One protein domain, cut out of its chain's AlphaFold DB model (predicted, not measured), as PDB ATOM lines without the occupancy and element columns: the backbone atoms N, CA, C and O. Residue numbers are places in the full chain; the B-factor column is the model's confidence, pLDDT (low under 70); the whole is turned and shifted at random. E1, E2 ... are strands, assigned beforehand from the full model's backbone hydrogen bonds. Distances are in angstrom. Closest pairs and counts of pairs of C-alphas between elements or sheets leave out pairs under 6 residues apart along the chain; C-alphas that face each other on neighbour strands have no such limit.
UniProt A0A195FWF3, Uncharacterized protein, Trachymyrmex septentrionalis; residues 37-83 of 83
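Overview. This is residues 37 to 83 of the 83 residues of an uncharacterized protein of Trachymyrmex septentrionalis (UniProt A0A195FWF3). This model has little regular structure: a small antiparallel hairpin of two short strands, E1 then E2, set among loops. Residues 37 to 58 run along the longest axis and turn back into E1; after E2, residues 73 to 83 fold back in a loop. The printed part has 47 residues, with no named helix; the class is all strand, though the named elements hold only 6 residues. It is compact, with a radius of gyration of the C-alphas of 10.8 A, and elongated, spanning 31 by 17 by 15 A.

Along the chain. Start at C-alpha 37, at (132.251, 122.444, 91.424), and pass 22 residues with no named element. Find E1, residues 59 to 61, 6.8 A long, beginning at (141.438, 102.023, 89.787). E2, residues 70 to 72, also 6.8 A, ends at (142.134, 102.692, 94.445).

Arrangement. E1 and E2 are antiparallel neighbours, their directions at 150 degrees. Look at C-alphas 61 and 70, which face each other at 4.4 A. N 60 and O 71 are within hydrogen-bond range at 2.9 A, as are N 71 and O 60 at 2.8 A.

Size, cuts and confidence. The C-alphas farthest apart, of Gly 37 and Ile 75, are 31.4 A apart. The printed part has no cut, and the E1 to E2 link is short. Expect pLDDT under 70 at residues 37 to 46 and 76 to 83.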
ATOM      1  N   GLY A  37     131.506 122.274  90.202       54.31
ATOM      2  CA  GLY A  37     132.251 122.444  91.424       54.31
ATOM      3  C   GLY A  37     133.453 121.528  91.314       54.31
ATOM      4  O   GLY A  37     133.328 120.308  91.272       54.31
ATOM      5  N   TYR A  38     134.625 122.134  91.202       57.94
ATOM      6  CA  TYR A  38     135.878 121.444  91.446       57.94
ATOM      7  C   TYR A  38     135.761 120.709  92.791       57.94
ATOM      8  O   TYR A  38     135.303 121.305  93.765       57.94
ATOM      9  N   LEU A  39     136.102 119.419  92.838       57.22
ATOM     10  CA  LEU A  39     136.156 118.690  94.104       57.22
ATOM     11  C   LEU A  39     137.327 119.259  94.918       57.22
ATOM     12  O   LEU A  39     138.472 118.842  94.762       57.22
ATOM     13  N   ASP A  40     137.037 120.259  95.744       63.88
ATOM     14  CA  ASP A  40     137.949 120.755  96.767       63.88
ATOM     15  C   ASP A  40     138.111 119.686  97.852       63.88
ATOM     16  O   ASP A  40     137.137 119.042  98.241       63.88
ATOM     17  N   PHE A  41     139.330 119.517  98.376       60.31
ATOM     18  CA  PHE A  41     139.670 118.472  99.360       60.31
ATOM     19  C   PHE A  41     138.810 118.524 100.643       60.31
ATOM     20  O   PHE A  41     138.684 117.530 101.353       60.31
ATOM     21  N   ASP A  42     138.187 119.673 100.921       63.19
ATOM     22  CA  ASP A  42     137.338 119.919 102.090       63.19
ATOM     23  C   ASP A  42     135.834 119.656 101.851       63.19
ATOM     24  O   ASP A  42     135.048 119.713 102.795       63.19
ATOM     25  N   ASN A  43     135.400 119.394 100.610       61.62
ATOM     26  CA  ASN A  43     133.983 119.221 100.246       61.62
ATOM     27  C   ASN A  43     133.737 117.950  99.414       61.62
ATOM     28  O   ASN A  43     132.937 117.944  98.477       61.62
ATOM     29  N   LEU A  44     134.434 116.859  99.742       67.62
ATOM     30  CA  LEU A  44     134.170 115.577  99.096       67.62
ATOM     31  C   LEU A  44     132.809 115.030  99.557       67.62
ATOM     32  O   LEU A  44     132.579 114.923 100.766       67.62
ATOM     33  N   PRO A  45     131.911 114.650  98.630       63.19
ATOM     34  CA  PRO A  45     130.708 113.920  98.997       63.19
ATOM     35  C   PRO A  45     131.107 112.552  99.563       63.19
ATOM     36  O   PRO A  45     131.901 111.833  98.957       63.19
ATOM     37  N   GLU A  46     130.564 112.176 100.722       67.25
ATOM     38  CA  GLU A  46     130.711 110.806 101.220       67.25
ATOM     39  C   GLU A  46     129.933 109.855 100.298       67.25
ATOM     40  O   GLU A  46     128.701 109.883 100.263       67.25
ATOM     41  N   THR A  47     130.650 109.022  99.544       75.38
ATOM     42  CA  THR A  47     130.071 108.007  98.652       75.38
ATOM     43  C   THR A  47     130.167 106.616  99.270       75.38
ATOM     44  O   THR A  47     131.010 106.340 100.130       75.38
ATOM     45  N   ASN A  48     129.309 105.688  98.845       73.31
ATOM     46  CA  ASN A  48     129.297 104.320  99.382       73.31
ATOM     47  C   ASN A  48     130.281 103.377  98.658       73.31
ATOM     48  O   ASN A  48     129.990 102.196  98.448       73.31
ATOM     49  N   PHE A  49     131.448 103.875  98.233       80.12
ATOM     50  CA  PHE A  49     132.396 103.062  97.476       80.12
ATOM     51  C   PHE A  49     132.957 101.898  98.314       80.12
ATOM     52  O   PHE A  49     133.454 102.071  99.426       80.12
ATOM     53  N   SER A  50     132.916 100.685  97.749       80.81
ATOM     54  CA  SER A  50     133.434  99.475  98.392       80.81
ATOM     55  C   SER A  50     134.343  98.665  97.470       80.81
ATOM     56  O   SER A  50     134.022  98.379  96.312       80.81
ATOM     57  N   CYS A  51     135.462  98.215  98.039       85.25
ATOM     58  CA  CYS A  51     136.413  97.313  97.395       85.25
ATOM     59  C   CYS A  51     135.965  95.838  97.385       85.25
ATOM     60  O   CYS A  51     136.719  94.974  96.929       85.25
ATOM     61  N   GLN A  52     134.757  95.506  97.860       84.69
ATOM     62  CA  GLN A  52     134.238  94.136  97.797       84.69
ATOM     63  C   GLN A  52     134.128  93.665  96.334       84.69
ATOM     64  O   GLN A  52     133.483  94.305  95.502       84.69
ATOM     65  N   GLY A  53     134.763  92.535  96.005       83.69
ATOM     66  CA  GLY A  53     134.750  91.981  94.643       83.69
ATOM     67  C   GLY A  53     135.573  92.774  93.618       83.69
ATOM     68  O   GLY A  53     135.457  92.524  92.420       83.69
ATOM     69  N   LYS A  54     136.396  93.727  94.069       84.81
ATOM     70  CA  LYS A  54     137.337  94.479  93.235       84.81
ATOM     71  C   LYS A  54     138.748  93.891  93.335       84.81
ATOM     72  O   LYS A  54     139.103  93.242  94.316       84.81
ATOM     73  N   VAL A  55     139.551  94.114  92.300       87.44
ATOM     74  CA  VAL A  55     140.959  93.707  92.253       87.44
ATOM     75  C   VAL A  55     141.792  94.732  93.014       87.44
ATOM     76  O   VAL A  55     141.675  95.939  92.805       87.44
ATOM     77  N   ILE A  56     142.654  94.242  93.898       87.50
ATOM     78  CA  ILE A  56     143.631  95.072  94.600       87.50
ATOM     79  C   ILE A  56     144.623  95.666  93.591       87.50
ATOM     80  O   ILE A  56     145.138  94.962  92.726       87.50
ATOM     81  N   GLY A  57     144.911  96.956  93.722       84.31
ATOM     82  CA  GLY A  57     145.701  97.751  92.786       84.31
ATOM     83  C   GLY A  57     144.888  98.260  91.595       84.31
ATOM     84  O   GLY A  57     145.451  98.896  90.708       84.31
ATOM     85  N   GLY A  58     143.582  97.973  91.555       84.44
ATOM     86  CA  GLY A  58     142.668  98.484  90.542       84.44
ATOM     87  C   GLY A  58     142.211  99.912  90.839       84.44
ATOM     88  O   GLY A  58     142.005 100.275  91.998       84.44
ATOM     89  N   TYR A  59     142.020 100.682  89.770       85.25
ATOM     90  CA  TYR A  59     141.438 102.023  89.787       85.25
ATOM     91  C   TYR A  59     139.963 101.918  89.401       85.25
ATOM     92  O   TYR A  59     139.632 101.320  88.374       85.25
ATOM     93  N   TYR A  60     139.082 102.492  90.213       84.88
ATOM     94  CA  TYR A  60     137.638 102.414  90.030       84.88
ATOM     95  C   TYR A  60     137.028 103.809  90.044       84.88
ATOM     96  O   TYR A  60     137.239 104.563  90.987       84.88
ATOM     97  N   ALA A  61     136.276 104.150  89.000       82.94
ATOM     98  CA  ALA A  61     135.565 105.421  88.939       82.94
ATOM     99  C   ALA A  61     134.373 105.419  89.899       82.94
ATOM    100  O   ALA A  61     133.634 104.430  89.974       82.94
ATOM    101  N   ASP A  62     134.180 106.533  90.598       80.75
ATOM    102  CA  ASP A  62     133.003 106.747  91.424       80.75
ATOM    103  C   ASP A  62     131.857 107.317  90.581       80.75
ATOM    104  O   ASP A  62     131.942 108.423  90.041       80.75
ATOM    105  N   VAL A  63     130.784 106.540  90.452       76.12
ATOM    106  CA  VAL A  63     129.582 106.956  89.719       76.12
ATOM    107  C   VAL A  63     128.749 107.967  90.510       76.12
ATOM    108  O   VAL A  63     128.077 108.794  89.900       76.12
ATOM    109  N   GLU A  64     128.816 107.944  91.845       74.69
ATOM    110  CA  GLU A  64     128.099 108.880  92.718       74.69
ATOM    111  C   GLU A  64     128.771 110.260  92.698       74.69
ATOM    112  O   GLU A  64     128.083 111.278  92.691       74.69
ATOM    113  N   ALA A  65     130.100 110.310  92.552       74.44
ATOM    114  CA  ALA A  65     130.855 111.551  92.339       74.44
ATOM    115  C   ALA A  65     130.892 112.014  90.862       74.44
ATOM    116  O   ALA A  65     131.785 112.760  90.448       74.44
ATOM    117  N   GLY A  66     129.966 111.537  90.021       74.19
ATOM    118  CA  GLY A  66     129.854 111.956  88.620       74.19
ATOM    119  C   GLY A  66     131.088 111.643  87.763       74.19
ATOM    120  O   GLY A  66     131.374 112.379  86.819       74.19
ATOM    121  N   CYS A  67     131.832 110.581  88.093       76.19
ATOM    122  CA  CYS A  67     133.056 110.139  87.414       76.19
ATOM    123  C   CYS A  67     134.217 111.153  87.426       76.19
ATOM    124  O   CYS A  67     135.143 111.031  86.623       76.19
ATOM    125  N   GLN A  68     134.184 112.144  88.321       74.94
ATOM    126  CA  GLN A  68     135.280 113.104  88.512       74.94
ATOM    127  C   GLN A  68     136.330 112.597  89.514       74.94
ATOM    128  O   GLN A  68     137.470 113.056  89.496       74.94
ATOM    129  N   MET A  69     135.954 111.625  90.352       78.38
ATOM    130  CA  MET A  69     136.794 110.999  91.373       78.38
ATOM    131  C   MET A  69     137.018 109.512  91.070       78.38
ATOM    132  O   MET A  69     136.155 108.832  90.500       78.38
ATOM    133  N   PHE A  70     138.179 108.996  91.471       81.19
ATOM    134  CA  PHE A  70     138.510 107.577  91.409       81.19
ATOM    135  C   PHE A  70     138.938 107.066  92.785       81.19
ATOM    136  O   PHE A  70     139.506 107.803  93.580       81.19
ATOM    137  N   HIS A  71     138.710 105.779  93.023       83.25
ATOM    138  CA  HIS A  71     139.124 105.060  94.218       83.25
ATOM    139  C   HIS A  71     140.105 103.955  93.835       83.25
ATOM    140  O   HIS A  71     139.904 103.249  92.839       83.25
ATOM    141  N   VAL A  72     141.155 103.770  94.635       84.56
ATOM    142  CA  VAL A  72     142.134 102.692  94.445       84.56
ATOM    143  C   VAL A  72     142.041 101.701  95.594       84.56
ATOM    144  O   VAL A  72     142.235 102.049  96.757       84.56
ATOM    145  N   CYS A  73     141.790 100.436  95.272       86.81
ATOM    146  CA  CYS A  73     141.724  99.388  96.286       86.81
ATOM    147  C   CYS A  73     143.130  98.895  96.639       86.81
ATOM    148  O   CYS A  73     143.799  98.313  95.793       86.81
ATOM    149  N   THR A  74     143.587  99.070  97.880       83.44
ATOM    150  CA  THR A  74     144.912  98.608  98.339       83.44
ATOM    151  C   THR A  74     144.802  97.604  99.492       83.44
ATOM    152  O   THR A  74     143.772  97.505 100.161       83.44
ATOM    153  N   ILE A  75     145.851  96.800  99.718       75.19
ATOM    154  CA  ILE A  75     145.877  95.813 100.811       75.19
ATOM    155  C   ILE A  75     146.135  96.562 102.121       75.19
ATOM    156  O   ILE A  75     147.242  97.044 102.337       75.19
ATOM    157  N   GLY A  76     145.134  96.642 103.001       67.25
ATOM    158  CA  GLY A  76     145.316  97.146 104.369       67.25
ATOM    159  C   GLY A  76     144.498  98.377 104.761       67.25
ATOM    160  O   GLY A  76     144.544  98.751 105.931       67.25
ATOM    161  N   GLN A  77     143.709  98.977 103.863       59.00
ATOM    162  CA  GLN A  77     142.779 100.044 104.250       59.00
ATOM    163  C   GLN A  77     141.428  99.454 104.671       59.00
ATOM    164  O   GLN A  77     140.650  98.921 103.880       59.00
ATOM    165  N   LYS A  78     141.203  99.469 105.986       50.72
ATOM    166  CA  LYS A  78     140.003  98.962 106.643       50.72
ATOM    167  C   LYS A  78     138.898 100.010 106.538       50.72
ATOM    168  O   LYS A  78     138.823 100.893 107.378       50.72
ATOM    169  N   GLY A  79     138.029  99.837 105.548       53.97
ATOM    170  CA  GLY A  79     136.749 100.533 105.460       53.97
ATOM    171  C   GLY A  79     136.840 101.925 104.843       53.97
ATOM    172  O   GLY A  79     137.494 102.808 105.376       53.97
ATOM    173  N   ASN A  80     136.109 102.097 103.744       51.03
ATOM    174  CA  ASN A  80     135.459 103.344 103.332       51.03
ATOM    175  C   ASN A  80     136.359 104.524 102.929       51.03
ATOM    176  O   ASN A  80     135.842 105.519 102.440       51.03
ATOM    177  N   SER A  81     137.674 104.443 103.107       50.94
ATOM    178  CA  SER A  81     138.599 105.506 102.722       50.94
ATOM    179  C   SER A  81     139.504 104.991 101.618       50.94
ATOM    180  O   SER A  81     140.470 104.282 101.894       50.94
ATOM    181  N   ALA A  82     139.166 105.310 100.369       51.16
ATOM    182  CA  ALA A  82     140.193 105.423  99.348       51.16
ATOM    183  C   ALA A  82     140.896 106.776  99.522       51.16
ATOM    184  O   ALA A  82     140.278 107.745  99.964       51.16
ATOM    185  N   LEU A  83     142.196 106.791  99.235       50.34
ATOM    186  CA  LEU A  83     143.024 107.997  99.166       50.34
ATOM    187  C   LEU A  83     142.688 108.842  97.936       50.34
ATOM    188  O   LEU A  83     142.447 108.222  96.874       50.34
TER     189      LEU A  83